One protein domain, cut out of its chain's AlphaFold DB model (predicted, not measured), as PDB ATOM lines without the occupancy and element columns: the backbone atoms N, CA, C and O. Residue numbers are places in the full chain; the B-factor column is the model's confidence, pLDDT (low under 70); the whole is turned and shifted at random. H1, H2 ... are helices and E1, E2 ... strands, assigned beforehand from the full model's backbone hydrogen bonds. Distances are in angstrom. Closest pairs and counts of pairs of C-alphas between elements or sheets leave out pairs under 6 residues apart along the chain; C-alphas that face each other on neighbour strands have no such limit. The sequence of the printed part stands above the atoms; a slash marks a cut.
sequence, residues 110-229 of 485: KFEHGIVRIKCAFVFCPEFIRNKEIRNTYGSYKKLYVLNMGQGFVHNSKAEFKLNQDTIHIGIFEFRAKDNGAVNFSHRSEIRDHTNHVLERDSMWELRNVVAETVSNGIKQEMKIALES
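What this domain is: This is residues 110 to 229 of the 485 residues of an uncharacterized protein of Caenorhabditis tropicalis (UniProt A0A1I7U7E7). A small closed barrel of five strands, round whose ring run E2, E4, E5, E7 and E6, has helix H1 across its outside. E1 and E3 extend it as hairpins with E2 and E4, and the long loop of residues 176 to 204 reaches up to 25 A from the mean of the C-alphas. The printed part has 120 residues, in the order E1 to E7, then H1; the sheet is mixed, the class mixed helices and strands, with under half of the residues in named elements. It is compact, radius of gyration of the C-alphas 14.9 A, spanning 45 by 38 by 25 A.

Where its parts are: E2, residues 115 to 124, is 23.7 A long and bends by 78 degrees at residue 121. E4 is residues 139 to 146, 20.5 A; E5, 151 to 155; E7, 205 to 211, 16.6 A; E6, 169 to 175, 18.6 A. E1, residues 110 to 112, begins with C-alpha 110 at (68.375, 46.993, 97.348); E3 is residues 133 to 136. H1, residues 217 to 229, is 18.4 A long and ends with C-alpha 229 at (66.327, 61.410, 122.411).

How they stand to each other: E2 is antiparallel to E4 (N 123 to O 145, 3.0 A) and E6 (N 120 to O 171, 3.0 A). Hairpin E6 and E7 has N 208 and O 172 at 3.0 A. E5 and E7 are parallel, N 155 to O 205 2.9 A. E3, E4 and E5 form a meander, each strand the antiparallel neighbour of the one before: N 134 to O 141, 3.0 A; N 144 to O 152, 3.4 A. In hairpin E1 and E2, N 110 and O 117 are 2.8 A apart. H1 is on the barrel, outside it, at a height over the sheet of 10.3 A. It lies over E2 and, only just, E4, with 3 C-alphas; it runs across the strands, at 71 degrees to E2 on the local plane. The closest C-alphas of E2 and H1, Ala 121 and Ile 219, are 7.4 A apart. In H1 every O i to N i+4 pair is within hydrogen-bond range.

The domain as a whole: The C-alphas of Arg 188 and Asn 217, the two farthest apart, are 45.1 A apart. The printed part has no cut. The links E5 to E6 and E6 to E7 are long. Mean pLDDT of the printed part is 71.6; residues 131 to 141, 151 to 165 and 177 to 203 are under 70.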
ATOM      1  N   LYS A 110      68.393  47.596  98.679       93.00
ATOM      2  CA  LYS A 110      68.375  46.993  97.348       93.00
ATOM      3  C   LYS A 110      67.586  47.852  96.368       93.00
ATOM      4  O   LYS A 110      66.676  48.573  96.766       93.00
ATOM      5  N   PHE A 111      67.863  47.669  95.083       91.44
ATOM      6  CA  PHE A 111      67.016  48.133  93.992       91.44
ATOM      7  C   PHE A 111      66.491  46.915  93.227       91.44
ATOM      8  O   PHE A 111      67.270  46.142  92.676       91.44
ATOM      9  N   GLU A 112      65.177  46.699  93.249       86.81
ATOM     10  CA  GLU A 112      64.521  45.538  92.636       86.81
ATOM     11  C   GLU A 112      63.227  46.001  91.950       86.81
ATOM     12  O   GLU A 112      62.444  46.738  92.539       86.81
ATOM     13  N   HIS A 113      62.978  45.563  90.710       84.50
ATOM     14  CA  HIS A 113      61.765  45.902  89.935       84.50
ATOM     15  C   HIS A 113      61.499  47.414  89.754       84.50
ATOM     16  O   HIS A 113      60.353  47.828  89.614       84.50
ATOM     17  N   GLY A 114      62.548  48.244  89.755       82.81
ATOM     18  CA  GLY A 114      62.419  49.703  89.645       82.81
ATOM     19  C   GLY A 114      62.151  50.429  90.969       82.81
ATOM     20  O   GLY A 114      62.032  51.649  90.960       82.81
ATOM     21  N   ILE A 115      62.100  49.711  92.096       87.06
ATOM     22  CA  ILE A 115      61.787  50.246  93.427       87.06
ATOM     23  C   ILE A 115      62.990  50.071  94.362       87.06
ATOM     24  O   ILE A 115      63.628  49.012  94.394       87.06
ATOM     25  N   VAL A 116      63.292  51.102  95.157       91.06
ATOM     26  CA  VAL A 116      64.275  51.009  96.248       91.06
ATOM     27  C   VAL A 116      63.619  50.391  97.480       91.06
ATOM     28  O   VAL A 116      62.594  50.865  97.973       91.06
ATOM     29  N   ARG A 117      64.233  49.310  97.966       92.44
ATOM     30  CA  ARG A 117      63.817  48.515  99.123       92.44
ATOM     31  C   ARG A 117      64.841  48.669 100.238       92.44
ATOM     32  O   ARG A 117      66.017  48.386 100.015       92.44
ATOM     33  N   ILE A 118      64.406  49.037 101.440       92.12
ATOM     34  CA  ILE A 118      65.278  49.125 102.618       92.12
ATOM     35  C   ILE A 118      64.724  48.226 103.724       92.12
ATOM     36  O   ILE A 118      63.573  48.362 104.137       92.12
ATOM     37  N   LYS A 119      65.548  47.297 104.219       92.38
ATOM     38  CA  LYS A 119      65.235  46.485 105.401       92.38
ATOM     39  C   LYS A 119      65.768  47.196 106.643       92.38
ATOM     40  O   LYS A 119      66.980  47.361 106.770       92.38
ATOM     41  N   CYS A 120      64.899  47.581 107.576       91.31
ATOM     42  CA  CYS A 120      65.339  48.222 108.817       91.31
ATOM     43  C   CYS A 120      64.469  47.896 110.035       91.31
ATOM     44  O   CYS A 120      63.345  47.415 109.906       91.31
ATOM     45  N   ALA A 121      65.005  48.159 111.226       91.06
ATOM     46  CA  ALA A 121      64.273  48.039 112.477       91.06
ATOM     47  C   ALA A 121      63.339  49.239 112.680       91.06
ATOM     48  O   ALA A 121      63.723  50.377 112.411       91.06
ATOM     49  N   PHE A 122      62.133  48.996 113.181       89.81
ATOM     50  CA  PHE A 122      61.148  50.042 113.443       89.81
ATOM     51  C   PHE A 122      60.289  49.730 114.669       89.81
ATOM     52  O   PHE A 122      60.260  48.602 115.161       89.81
ATOM     53  N   VAL A 123      59.576  50.745 115.136       87.19
ATOM     54  CA  VAL A 123      58.524  50.657 116.153       87.19
ATOM     55  C   VAL A 123      57.349  51.540 115.712       87.19
ATOM     56  O   VAL A 123      57.515  52.425 114.863       87.19
ATOM     57  N   PHE A 124      56.154  51.306 116.253       80.94
ATOM     58  CA  PHE A 124      55.040  52.241 116.067       80.94
ATOM     59  C   PHE A 124      55.358  53.573 116.755       80.94
ATOM     60  O   PHE A 124      56.193  53.621 117.661       80.94
ATOM     61  N   CYS A 125      54.763  54.681 116.298       76.25
ATOM     62  CA  CYS A 125      55.072  55.978 116.898       76.25
ATOM     63  C   CYS A 125      54.734  55.965 118.403       76.25
ATOM     64  O   CYS A 125      53.609  55.587 118.742       76.25
ATOM     65  N   PRO A 126      55.672  56.344 119.294       74.88
ATOM     66  CA  PRO A 126      55.474  56.220 120.733       74.88
ATOM     67  C   PRO A 126      54.238  56.946 121.261       74.88
ATOM     68  O   PRO A 126      53.831  57.985 120.742       74.88
ATOM     69  N   GLU A 127      53.714  56.439 122.377       79.19
ATOM     70  CA  GLU A 127      52.519  56.940 123.064       79.19
ATOM     71  C   GLU A 127      52.503  58.462 123.296       79.19
ATOM     72  O   GLU A 127      51.436  59.070 123.257       79.19
ATOM     73  N   PHE A 128      53.677  59.067 123.507       82.50
ATOM     74  CA  PHE A 128      53.857  60.486 123.818       82.50
ATOM     75  C   PHE A 128      53.759  61.438 122.611       82.50
ATOM     76  O   PHE A 128      53.836  62.653 122.801       82.50
ATOM     77  N   ILE A 129      53.611  60.925 121.386       79.12
ATOM     78  CA  ILE A 129      53.474  61.724 120.161       79.12
ATOM     79  C   ILE A 129      51.997  61.879 119.766       79.12
ATOM     80  O   ILE A 129      51.271  60.893 119.617       79.12
ATOM     81  N   ARG A 130      51.579  63.124 119.501       74.62
ATOM     82  CA  ARG A 130      50.279  63.450 118.890       74.62
ATOM     83  C   ARG A 130      50.178  62.919 117.458       74.62
ATOM     84  O   ARG A 130      51.160  62.895 116.719       74.62
ATOM     85  N   ASN A 131      48.958  62.578 117.044       67.56
ATOM     86  CA  ASN A 131      48.612  62.146 115.683       67.56
ATOM     87  C   ASN A 131      49.331  60.840 115.263       67.56
ATOM     88  O   ASN A 131      50.013  60.774 114.239       67.56
ATOM     89  N   LYS A 132      49.165  59.780 116.075       67.06
ATOM     90  CA  LYS A 132      49.711  58.421 115.842       67.06
ATOM     91  C   LYS A 132      49.214  57.779 114.531       67.06
ATOM     92  O   LYS A 132      49.938  57.010 113.897       67.06
ATOM     93  N   GLU A 133      47.983  58.101 114.137       68.31
ATOM     94  CA  GLU A 133      47.338  57.705 112.881       68.31
ATOM     95  C   GLU A 133      46.798  58.966 112.188       68.31
ATOM     96  O   GLU A 133      46.203  59.818 112.847       68.31
ATOM     97  N   ILE A 134      47.007  59.081 110.875       62.53
ATOM     98  CA  ILE A 134      46.387  60.098 110.009       62.53
ATOM     99  C   ILE A 134      45.516  59.373 108.982       62.53
ATOM    100  O   ILE A 134      45.853  58.269 108.554       62.53
ATOM    101  N   ARG A 135      44.393  59.977 108.587       60.38
ATOM    102  CA  ARG A 135      43.502  59.466 107.539       60.38
ATOM    103  C   ARG A 135      43.310  60.537 106.473       60.38
ATOM    104  O   ARG A 135      43.062  61.685 106.827       60.38
ATOM    105  N   ASN A 136      43.401  60.152 105.205       56.56
ATOM    106  CA  ASN A 136      42.978  60.972 104.069       56.56
ATOM    107  C   ASN A 136      42.107  60.123 103.120       56.56
ATOM    108  O   ASN A 136      41.729  58.998 103.452       56.56
ATOM    109  N   THR A 137      41.780  60.661 101.947       53.88
ATOM    110  CA  THR A 137      40.958  60.001 100.919       53.88
ATOM    111  C   THR A 137      41.553  58.705 100.352       53.88
ATOM    112  O   THR A 137      40.804  57.884  99.832       53.88
ATOM    113  N   TYR A 138      42.865  58.485 100.477       54.88
ATOM    114  CA  TYR A 138      43.566  57.301  99.971       54.88
ATOM    115  C   TYR A 138      43.771  56.200 101.028       54.88
ATOM    116  O   TYR A 138      44.098  55.070 100.665       54.88
ATOM    117  N   GLY A 139      43.561  56.485 102.321       60.62
ATOM    118  CA  GLY A 139      43.612  55.470 103.378       60.62
ATOM    119  C   GLY A 139      44.021  55.989 104.758       60.62
ATOM    120  O   GLY A 139      43.932  57.181 105.062       60.62
ATOM    121  N   SER A 140      44.472  55.068 105.620       61.69
ATOM    122  CA  SER A 140      45.034  55.384 106.937       61.69
ATOM    123  C   SER A 140      46.539  55.107 107.002       61.69
ATOM    124  O   SER A 140      47.035  54.022 106.693       61.69
ATOM    125  N   TYR A 141      47.284  56.117 107.443       69.69
ATOM    126  CA  TYR A 141      48.732  56.086 107.596       69.69
ATOM    127  C   TYR A 141      49.054  55.959 109.072       69.69
ATOM    128  O   TYR A 141      48.657  56.797 109.887       69.69
ATOM    129  N   LYS A 142      49.814  54.923 109.423       71.06
ATOM    130  CA  LYS A 142      50.359  54.792 110.773       71.06
ATOM    131  C   LYS A 142      51.726  55.442 110.796       71.06
ATOM    132  O   LYS A 142      52.577  55.151 109.954       71.06
ATOM    133  N   LYS A 143      51.940  56.334 111.759       75.19
ATOM    134  CA  LYS A 143      53.254  56.929 111.962       75.19
ATOM    135  C   LYS A 143      54.177  55.868 112.567       75.19
ATOM    136  O   LYS A 143      53.808  55.200 113.533       75.19
ATOM    137  N   LEU A 144      55.364  55.695 111.990       79.62
ATOM    138  CA  LEU A 144      56.371  54.730 112.444       79.62
ATOM    139  C   LEU A 144      57.689  55.457 112.707       79.62
ATOM    140  O   LEU A 144      58.051  56.363 111.957       79.62
ATOM    141  N   TYR A 145      58.429  55.035 113.731       83.69
ATOM    142  CA  TYR A 145      59.827  55.434 113.889       83.69
ATOM    143  C   TYR A 145      60.719  54.328 113.318       83.69
ATOM    144  O   TYR A 145      60.665  53.186 113.779       83.69
ATOM    145  N   VAL A 146      61.520  54.657 112.303       85.69
ATOM    146  CA  VAL A 146      62.356  53.713 111.550       85.69
ATOM    147  C   VAL A 146      63.823  54.058 111.799       85.69
ATOM    148  O   VAL A 146      64.292  55.150 111.478       85.69
ATOM    149  N   LEU A 147      64.569  53.128 112.396       84.56
ATOM    150  CA  LEU A 147      65.945  53.362 112.832       84.56
ATOM    151  C   LEU A 147      66.829  53.774 111.640       84.56
ATOM    152  O   LEU A 147      66.738  53.193 110.566       84.56
ATOM    153  N   ASN A 148      67.681  54.789 111.807       77.44
ATOM    154  CA  ASN A 148      68.503  55.379 110.731       77.44
ATOM    155  C   ASN A 148      67.733  55.945 109.508       77.44
ATOM    156  O   ASN A 148      68.372  56.447 108.587       77.44
ATOM    157  N   MET A 149      66.394  55.918 109.504       77.19
ATOM    158  CA  MET A 149      65.515  56.542 108.501       77.19
ATOM    159  C   MET A 149      64.526  57.543 109.134       77.19
ATOM    160  O   MET A 149      63.591  57.988 108.481       77.19
ATOM    161  N   GLY A 150      64.719  57.920 110.404       71.44
ATOM    162  CA  GLY A 150      63.890  58.909 111.100       71.44
ATOM    163  C   GLY A 150      62.435  58.458 111.253       71.44
ATOM    164  O   GLY A 150      62.159  57.426 111.861       71.44
ATOM    165  N   GLN A 151      61.497  59.237 110.709       63.47
ATOM    166  CA  GLN A 151      60.126  58.764 110.501       63.47
ATOM    167  C   GLN A 151      59.797  58.820 109.018       63.47
ATOM    168  O   GLN A 151      60.210  59.742 108.316       63.47
ATOM    169  N   GLY A 152      58.902  57.930 108.614       59.97
ATOM    170  CA  GLY A 152      57.878  58.288 107.648       59.97
ATOM    171  C   GLY A 152      56.520  58.338 108.344       59.97
ATOM    172  O   GLY A 152      56.270  57.617 109.318       59.97
ATOM    173  N   PHE A 153      55.590  59.090 107.764       60.66
ATOM    174  CA  PHE A 153      54.294  58.462 107.531       60.66
ATOM    175  C   PHE A 153      54.554  57.287 106.591       60.66
ATOM    176  O   PHE A 153      55.326  57.421 105.637       60.66
ATOM    177  N   VAL A 154      53.992  56.124 106.902       65.69
ATOM    178  CA  VAL A 154      54.212  54.902 106.130       65.69
ATOM    179  C   VAL A 154      52.851  54.352 105.742       65.69
ATOM    180  O   VAL A 154      52.006  54.135 106.615       65.69
ATOM    181  N   HIS A 155      52.620  54.158 104.441       67.94
ATOM    182  CA  HIS A 155      51.355  53.600 103.979       67.94
ATOM    183  C   HIS A 155      51.210  52.190 104.537       67.94
ATOM    184  O   HIS A 155      52.138  51.374 104.459       67.94
ATOM    185  N   ASN A 156      50.035  51.917 105.100       65.19
ATOM    186  CA  ASN A 156      49.685  50.608 105.603       65.19
ATOM    187  C   ASN A 156      48.423  50.089 104.907       65.19
ATOM    188  O   ASN A 156      47.324  50.115 105.454       65.19
ATOM    189  N   SER A 157      48.632  49.537 103.714       57.16
ATOM    190  CA  SER A 157      47.619  48.861 102.901       57.16
ATOM    191  C   SER A 157      47.077  47.552 103.509       57.16
ATOM    192  O   SER A 157      46.191  46.935 102.919       57.16
ATOM    193  N   LYS A 158      47.591  47.083 104.661       62.53
ATOM    194  CA  LYS A 158      47.312  45.741 105.203       62.53
ATOM    195  C   LYS A 158      46.817  45.758 106.650       62.53
ATOM    196  O   LYS A 158      47.570  45.971 107.602       62.53
ATOM    197  N   ALA A 159      45.571  45.322 106.832       55.66
ATOM    198  CA  ALA A 159      44.983  45.041 108.146       55.66
ATOM    199  C   ALA A 159      45.730  43.954 108.961       55.66
ATOM    200  O   ALA A 159      45.484  43.802 110.157       55.66
ATOM    201  N   GLU A 160      46.639  43.206 108.326       53.00
ATOM    202  CA  GLU A 160      47.432  42.117 108.913       53.00
ATOM    203  C   GLU A 160      48.474  42.591 109.937       53.00
ATOM    204  O   GLU A 160      48.824  41.832 110.839       53.00
ATOM    205  N   PHE A 161      48.944  43.845 109.866       61.72
ATOM    206  CA  PHE A 161      49.925  44.385 110.820       61.72
ATOM    207  C   PHE A 161      49.287  44.771 112.174       61.72
ATOM    208  O   PHE A 161      49.469  45.881 112.682       61.72
ATOM    209  N   LYS A 162      48.564  43.826 112.793       57.69
ATOM    210  CA  LYS A 162      48.134  43.838 114.205       57.69
ATOM    211  C   LYS A 162      49.314  43.504 115.124       57.69
ATOM    212  O   LYS A 162      49.291  42.544 115.887       57.69
ATOM    213  N   LEU A 163      50.381  44.277 114.983       63.69
ATOM    214  CA  LEU A 163      51.613  44.137 115.744       63.69
ATOM    215  C   LEU A 163      51.509  44.935 117.049       63.69
ATOM    216  O   LEU A 163      50.895  46.003 117.079       63.69
ATOM    217  N   ASN A 164      52.119  44.429 118.124       66.62
ATOM    218  CA  ASN A 164      52.156  45.137 119.404       66.62
ATOM    219  C   ASN A 164      52.914  46.463 119.230       66.62
ATOM    220  O   ASN A 164      53.977  46.490 118.605       66.62
ATOM    221  N   GLN A 165      52.358  47.551 119.766       69.00
ATOM    222  CA  GLN A 165      52.829  48.909 119.467       69.00
ATOM    223  C   GLN A 165      54.223  49.172 120.059       69.00
ATOM    224  O   GLN A 165      55.076  49.736 119.377       69.00
ATOM    225  N   ASP A 166      54.482  48.660 121.265       71.69
ATOM    226  CA  ASP A 166      55.742  48.837 122.002       71.69
ATOM    227  C   ASP A 166      56.848  47.836 121.629       71.69
ATOM    228  O   ASP A 166      57.949  47.892 122.184       71.69
ATOM    229  N   THR A 167      56.588  46.880 120.728       83.94
ATOM    230  CA  THR A 167      57.627  45.935 120.295       83.94
ATOM    231  C   THR A 167      58.373  46.443 119.068       83.94
ATOM    232  O   THR A 167      57.812  47.052 118.160       83.94
ATOM    233  N   ILE A 168      59.681  46.187 119.050       89.25
ATOM    234  CA  ILE A 168      60.556  46.543 117.935       89.25
ATOM    235  C   ILE A 168      60.499  45.412 116.911       89.25
ATOM    236  O   ILE A 168      60.730  44.249 117.250       89.25
ATOM    237  N   HIS A 169      60.227  45.772 115.662       89.50
ATOM    238  CA  HIS A 169      60.085  44.877 114.514       89.50
ATOM    239  C   HIS A 169      61.198  45.131 113.499       89.50
ATOM    240  O   HIS A 169      61.907  46.135 113.581       89.50
ATOM    241  N   ILE A 170      61.336  44.256 112.502       91.06
ATOM    242  CA  ILE A 170      62.164  44.503 111.314       91.06
ATOM    243  C   ILE A 170      61.246  44.536 110.093       91.06
ATOM    244  O   ILE A 170      60.589  43.549 109.778       91.06
ATOM    245  N   GLY A 171      61.179  45.679 109.419       89.94
ATOM    246  CA  GLY A 171      60.335  45.917 108.249       89.94
ATOM    247  C   GLY A 171      61.137  45.923 106.954       89.94
ATOM    248  O   GLY A 171      62.344  46.178 106.959       89.94
ATOM    249  N   ILE A 172      60.455  45.663 105.841       90.69
ATOM    250  CA  ILE A 172      60.931  45.968 104.490       90.69
ATOM    251  C   ILE A 172      60.080  47.125 103.967       90.69
ATOM    252  O   ILE A 172      58.876  46.966 103.753       90.69
ATOM    253  N   PHE A 173      60.725  48.272 103.781       88.88
ATOM    254  CA  PHE A 173      60.117  49.510 103.311       88.88
ATOM    255  C   PHE A 173      60.399  49.696 101.820       88.88
ATOM    256  O   PHE A 173      61.537  49.522 101.379       88.88
ATOM    257  N   GLU A 174      59.373  50.050 101.051       88.56
ATOM    258  CA  GLU A 174      59.474  50.364  99.620       88.56
ATOM    259  C   GLU A 174      59.248  51.857  99.391       88.56
ATOM    260  O   GLU A 174      58.259  52.401  99.884       88.56
ATOM    261  N   PHE A 175      60.133  52.519  98.639       85.12
ATOM    262  CA  PHE A 175      59.905  53.907  98.231       85.12
ATOM    263  C   PHE A 175      58.823  53.956  97.147       85.12
ATOM    264  O   PHE A 175      58.990  53.379  96.073       85.12
ATOM    265  N   ARG A 176      57.707  54.630  97.443       77.00
ATOM    266  CA  ARG A 176      56.485  54.675  96.618       77.00
ATOM    267  C   ARG A 176      55.848  56.067  96.582       77.00
ATOM    268  O   ARG A 176      54.636  56.207  96.438       77.00
ATOM    269  N   ALA A 177      56.659  57.117  96.702       67.44
ATOM    270  CA  ALA A 177      56.167  58.489  96.814       67.44
ATOM    271  C   ALA A 177      55.242  58.934  95.664       67.44
ATOM    272  O   ALA A 177      54.392  59.786  95.872       67.44
ATOM    273  N   LYS A 178      55.370  58.375  94.453       60.50
ATOM    274  CA  LYS A 178      54.502  58.741  93.317       60.50
ATOM    275  C   LYS A 178      53.218  57.920  93.245       60.50
ATOM    276  O   LYS A 178      52.183  58.485  92.914       60.50
ATOM    277  N   ASP A 179      53.275  56.641  93.607       57.34
ATOM    278  CA  ASP A 179      52.098  55.763  93.661       57.34
ATOM    279  C   ASP A 179      51.144  56.191  94.792       57.34
ATOM    280  O   ASP A 179      49.931  56.079  94.663       57.34
ATOM    281  N   ASN A 180      51.706  56.731  95.880       55.25
ATOM    282  CA  ASN A 180      50.985  57.217  97.057       55.25
ATOM    283  C   ASN A 180      50.622  58.720  96.986       55.25
ATOM    284  O   ASN A 180      50.335  59.300  98.025       55.25
ATOM    285  N   GLY A 181      50.724  59.395  95.834       50.28
ATOM    286  CA  GLY A 181      50.417  60.835  95.693       50.28
ATOM    287  C   GLY A 181      51.527  61.818  96.118       50.28
ATOM    288  O   GLY A 181      51.670  62.871  95.490       50.28
ATOM    289  N   ALA A 182      52.389  61.433  97.068       49.88
ATOM    290  CA  ALA A 182      53.483  62.192  97.716       49.88
ATOM    291  C   ALA A 182      54.598  62.829  96.834       49.88
ATOM    292  O   ALA A 182      55.676  63.160  97.335       49.88
ATOM    293  N   VAL A 183      54.395  63.029  95.528       45.59
ATOM    294  CA  VAL A 183      55.223  63.939  94.701       45.59
ATOM    295  C   VAL A 183      54.386  64.951  93.902       45.59
ATOM    296  O   VAL A 183      54.945  65.837  93.264       45.59
ATOM    297  N   ASN A 184      53.055  64.925  94.022       36.78
ATOM    298  CA  ASN A 184      52.179  66.013  93.574       36.78
ATOM    299  C   ASN A 184      52.084  67.160  94.605       36.78
ATOM    300  O   ASN A 184      51.162  67.973  94.544       36.78
ATOM    301  N   PHE A 185      53.075  67.279  95.501       45.81
ATOM    302  CA  PHE A 185      53.277  68.412  96.412       45.81
ATOM    303  C   PHE A 185      53.625  69.708  95.658       45.81
ATOM    304  O   PHE A 185      54.727  70.255  95.744       45.81
ATOM    305  N   SER A 186      52.649  70.239  94.926       34.12
ATOM    306  CA  SER A 186      52.579  71.670  94.672       34.12
ATOM    307  C   SER A 186      52.371  72.395  96.008       34.12
ATOM    308  O   SER A 186      51.675  71.889  96.884       34.12
ATOM    309  N   HIS A 187      52.902  73.612  96.160       39.59
ATOM    310  CA  HIS A 187      52.713  74.455  97.356       39.59
ATOM    311  C   HIS A 187      51.255  74.957  97.556       39.59
ATOM    312  O   HIS A 187      51.043  76.029  98.115       39.59
ATOM    313  N   ARG A 188      50.244  74.255  97.023       34.34
ATOM    314  CA  ARG A 188      48.838  74.693  96.974       34.34
ATOM    315  C   ARG A 188      47.878  73.828  97.794       34.34
ATOM    316  O   ARG A 188      46.783  74.296  98.072       34.34
ATOM    317  N   SER A 189      48.281  72.621  98.193       37.16
ATOM    318  CA  SER A 189      47.489  71.705  99.031       37.16
ATOM    319  C   SER A 189      48.057  71.574 100.449       37.16
ATOM    320  O   SER A 189      48.005  70.515 101.064       37.16
ATOM    321  N   GLU A 190      48.602  72.661 101.003       43.75
ATOM    322  CA  GLU A 190      48.786  72.750 102.453       43.75
ATOM    323  C   GLU A 190      47.415  72.956 103.115       43.75
ATOM    324  O   GLU A 190      47.066  74.071 103.501       43.75
ATOM    325  N   ILE A 191      46.623  71.887 103.252       42.22
ATOM    326  CA  ILE A 191      45.451  71.921 104.132       42.22
ATOM    327  C   ILE A 191      45.980  72.006 105.563       42.22
ATOM    328  O   ILE A 191      46.458  71.023 106.136       42.22
ATOM    329  N   ARG A 192      45.966  73.222 106.112       46.41
ATOM    330  CA  ARG A 192      46.421  73.508 107.471       46.41
ATOM    331  C   ARG A 192      45.255  73.441 108.446       46.41
ATOM    332  O   ARG A 192      44.190  73.993 108.179       46.41
ATOM    333  N   ASP A 193      45.469  72.802 109.590       44.69
ATOM    334  CA  ASP A 193      44.518  72.857 110.696       44.69
ATOM    335  C   ASP A 193      44.505  74.232 111.390       44.69
ATOM    336  O   ASP A 193      45.314  75.126 111.124       44.69
ATOM    337  N   HIS A 194      43.585  74.390 112.340       38.72
ATOM    338  CA  HIS A 194      43.442  75.582 113.180       38.72
ATOM    339  C   HIS A 194      44.645  75.836 114.118       38.72
ATOM    340  O   HIS A 194      44.704  76.877 114.772       38.72
ATOM    341  N   THR A 195      45.615  74.916 114.188       41.94
ATOM    342  CA  THR A 195      46.920  75.096 114.846       41.94
ATOM    343  C   THR A 195      48.074  75.338 113.864       41.94
ATOM    344  O   THR A 195      49.221  75.456 114.299       41.94
ATOM    345  N   ASN A 196      47.764  75.533 112.574       40.47
ATOM    346  CA  ASN A 196      48.685  75.815 111.470       40.47
ATOM    347  C   ASN A 196      49.549  74.604 111.038       40.47
ATOM    348  O   ASN A 196      50.573  74.788 110.375       40.47
ATOM    349  N   HIS A 197      49.159  73.372 111.392       40.44
ATOM    350  CA  HIS A 197      49.847  72.142 110.979       40.44
ATOM    351  C   HIS A 197      49.243  71.544 109.701       40.44
ATOM    352  O   HIS A 197      48.029  71.508 109.532       40.44
ATOM    353  N   VAL A 198      50.103  71.053 108.802       49.03
ATOM    354  CA  VAL A 198      49.699  70.414 107.537       49.03
ATOM    355  C   VAL A 198      49.087  69.038 107.818       49.03
ATOM    356  O   VAL A 198      49.789  68.150 108.307       49.03
ATOM    357  N   LEU A 199      47.801  68.879 107.500       41.78
ATOM    358  CA  LEU A 199      47.012  67.662 107.723       41.78
ATOM    359  C   LEU A 199      47.304  66.562 106.692       41.78
ATOM    360  O   LEU A 199      47.312  65.380 107.033       41.78
ATOM    361  N   GLU A 200      47.567  66.945 105.443       48.34
ATOM    362  CA  GLU A 200      47.793  66.017 104.333       48.34
ATOM    363  C   GLU A 200      49.293  65.789 104.110       48.34
ATOM    364  O   GLU A 200      49.989  66.603 103.503       48.34
ATOM    365  N   ARG A 201      49.806  64.664 104.624       52.72
ATOM    366  CA  ARG A 201      51.175  64.190 104.373       52.72
ATOM    367  C   ARG A 201      51.162  62.760 103.859       52.72
ATOM    368  O   ARG A 201      51.251  61.804 104.630       52.72
ATOM    369  N   ASP A 202      51.068  62.639 102.542       54.91
ATOM    370  CA  ASP A 202      51.175  61.362 101.851       54.91
ATOM    371  C   ASP A 202      52.530  60.691 102.135       54.91
ATOM    372  O   ASP A 202      53.599  61.306 102.091       54.91
ATOM    373  N   SER A 203      52.502  59.392 102.422       57.19
ATOM    374  CA  SER A 203      53.703  58.642 102.787       57.19
ATOM    375  C   SER A 203      54.600  58.327 101.588       57.19
ATOM    376  O   SER A 203      54.204  57.589 100.681       57.19
ATOM    377  N   MET A 204      55.867  58.737 101.652       75.50
ATOM    378  CA  MET A 204      56.883  58.320 100.678       75.50
ATOM    379  C   MET A 204      57.237  56.823 100.722       75.50
ATOM    380  O   MET A 204      57.763  56.297  99.742       75.50
ATOM    381  N   TRP A 205      56.955  56.135 101.833       80.62
ATOM    382  CA  TRP A 205      57.320  54.733 102.063       80.62
ATOM    383  C   TRP A 205      56.074  53.855 102.297       80.62
ATOM    384  O   TRP A 205      55.168  54.262 103.020       80.62
ATOM    385  N   GLU A 206      56.032  52.637 101.741       83.62
ATOM    386  CA  GLU A 206      55.067  51.575 102.114       83.62
ATOM    387  C   GLU A 206      55.768  50.502 102.966       83.62
ATOM    388  O   GLU A 206      56.868  50.056 102.624       83.62
ATOM    389  N   LEU A 207      55.126  50.036 104.048       84.75
ATOM    390  CA  LEU A 207      55.577  48.854 104.794       84.75
ATOM    391  C   LEU A 207      55.117  47.587 104.062       84.75
ATOM    392  O   LEU A 207      54.011  47.088 104.266       84.75
ATOM    393  N   ARG A 208      55.973  47.044 103.193       85.75
ATOM    394  CA  ARG A 208      55.594  45.929 102.313       85.75
ATOM    395  C   ARG A 208      55.473  44.596 103.053       85.75
ATOM    396  O   ARG A 208      54.587  43.783 102.754       85.75
ATOM    397  N   ASN A 209      56.382  44.363 104.000       86.94
ATOM    398  CA  ASN A 209      56.473  43.139 104.793       86.94
ATOM    399  C   ASN A 209      57.143  43.398 106.154       86.94
ATOM    400  O   ASN A 209      57.967  44.305 106.274       86.94
ATOM    401  N   VAL A 210      56.854  42.551 107.144       87.31
ATOM    402  CA  VAL A 210      57.556  42.499 108.434       87.31
ATOM    403  C   VAL A 210      58.217  41.133 108.573       87.31
ATOM    404  O   VAL A 210      57.596  40.093 108.381       87.31
ATOM    405  N   VAL A 211      59.516  41.145 108.852       87.69
ATOM    406  CA  VAL A 211      60.361  39.955 108.901       87.69
ATOM    407  C   VAL A 211      60.234  39.311 110.279       87.69
ATOM    408  O   VAL A 211      60.482  39.961 111.292       87.69
ATOM    409  N   ALA A 212      59.907  38.017 110.311       81.81
ATOM    410  CA  ALA A 212      59.869  37.193 111.522       81.81
ATOM    411  C   ALA A 212      61.291  36.849 112.029       81.81
ATOM    412  O   ALA A 212      61.683  35.688 112.115       81.81
ATOM    413  N   GLU A 213      62.084  37.878 112.321       82.56
ATOM    414  CA  GLU A 213      63.477  37.795 112.761       82.56
ATOM    415  C   GLU A 213      63.623  38.363 114.177       82.56
ATOM    416  O   GLU A 213      63.098  39.428 114.504       82.56
ATOM    417  N   THR A 214      64.360  37.661 115.038       83.31
ATOM    418  CA  THR A 214      64.586  38.092 116.421       83.31
ATOM    419  C   THR A 214      65.503  39.314 116.470       83.31
ATOM    420  O   THR A 214      66.716  39.192 116.294       83.31
ATOM    421  N   VAL A 215      64.937  40.488 116.763       88.12
ATOM    422  CA  VAL A 215      65.697  41.741 116.887       88.12
ATOM    423  C   VAL A 215      66.820  41.602 117.922       88.12
ATOM    424  O   VAL A 215      66.582  41.227 119.076       88.12
ATOM    425  N   SER A 216      68.050  41.917 117.510       89.69
ATOM    426  CA  SER A 216      69.236  41.806 118.361       89.69
ATOM    427  C   SER A 216      69.228  42.841 119.492       89.69
ATOM    428  O   SER A 216      68.662  43.930 119.370       89.69
ATOM    429  N   ASN A 217      69.880  42.524 120.612       90.12
ATOM    430  CA  ASN A 217      69.870  43.406 121.784       90.12
ATOM    431  C   ASN A 217      70.573  44.753 121.529       90.12
ATOM    432  O   ASN A 217      70.152  45.756 122.095       90.12
ATOM    433  N   GLY A 218      71.558  44.803 120.622       89.88
ATOM    434  CA  GLY A 218      72.166  46.061 120.176       89.88
ATOM    435  C   GLY A 218      71.158  46.977 119.474       89.88
ATOM    436  O   GLY A 218      71.020  48.133 119.856       89.88
ATOM    437  N   ILE A 219      70.369  46.442 118.533       90.50
ATOM    438  CA  ILE A 219      69.312  47.203 117.843       90.50
ATOM    439  C   ILE A 219      68.238  47.676 118.834       90.50
ATOM    440  O   ILE A 219      67.778  48.812 118.739       90.50
ATOM    441  N   LYS A 220      67.864  46.848 119.822       90.94
ATOM    442  CA  LYS A 220      66.923  47.253 120.885       90.94
ATOM    443  C   LYS A 220      67.453  48.428 121.712       90.94
ATOM    444  O   LYS A 220      66.692  49.337 122.029       90.94
ATOM    445  N   GLN A 221      68.743  48.420 122.049       92.69
ATOM    446  CA  GLN A 221      69.379  49.494 122.810       92.69
ATOM    447  C   GLN A 221      69.523  50.779 121.981       92.69
ATOM    448  O   GLN A 221      69.200  51.854 122.481       92.69
ATOM    449  N   GLU A 222      69.934  50.677 120.712       91.38
ATOM    450  CA  GLU A 222      69.999  51.816 119.783       91.38
ATOM    451  C   GLU A 222      68.623  52.459 119.580       91.38
ATOM    452  O   GLU A 222      68.496  53.678 119.684       91.38
ATOM    453  N   MET A 223      67.578  51.647 119.384       90.62
ATOM    454  CA  MET A 223      66.200  52.128 119.301       90.62
ATOM    455  C   MET A 223      65.771  52.829 120.596       90.62
ATOM    456  O   MET A 223      65.265  53.943 120.534       90.62
ATOM    457  N   LYS A 224      66.012  52.240 121.777       91.00
ATOM    458  CA  LYS A 224      65.640  52.859 123.065       91.00
ATOM    459  C   LYS A 224      66.269  54.247 123.239       91.00
ATOM    460  O   LYS A 224      65.556  55.190 123.565       91.00
ATOM    461  N   ILE A 225      67.564  54.382 122.944       91.94
ATOM    462  CA  ILE A 225      68.285  55.667 122.998       91.94
ATOM    463  C   ILE A 225      67.704  56.671 121.987       91.94
ATOM    464  O   ILE A 225      67.548  57.849 122.302       91.94
ATOM    465  N   ALA A 226      67.345  56.216 120.783       89.25
ATOM    466  CA  ALA A 226      66.730  57.064 119.763       89.25
ATOM    467  C   ALA A 226      65.336  57.579 120.179       89.25
ATOM    468  O   ALA A 226      65.030  58.750 119.956       89.25
ATOM    469  N   LEU A 227      64.519  56.745 120.834       89.06
ATOM    470  CA  LEU A 227      63.201  57.135 121.352       89.06
ATOM    471  C   LEU A 227      63.294  58.065 122.573       89.06
ATOM    472  O   LEU A 227      62.496  58.991 122.691       89.06
ATOM    473  N   GLU A 228      64.276  57.863 123.455       90.94
ATOM    474  CA  GLU A 228      64.560  58.769 124.581       90.94
ATOM    475  C   GLU A 228      65.028  60.147 124.089       90.94
ATOM    476  O   GLU A 228      64.537  61.175 124.552       90.94
ATOM    477  N   SER A 229      65.915  60.176 123.089       90.12
ATOM    478  CA  SER A 229      66.327  61.410 122.411       90.12
ATOM    479  C   SER A 229      65.136  62.120 121.752       90.12
ATOM    480  O   SER A 229      64.963  63.328 121.912       90.12
TER     481      SER A 229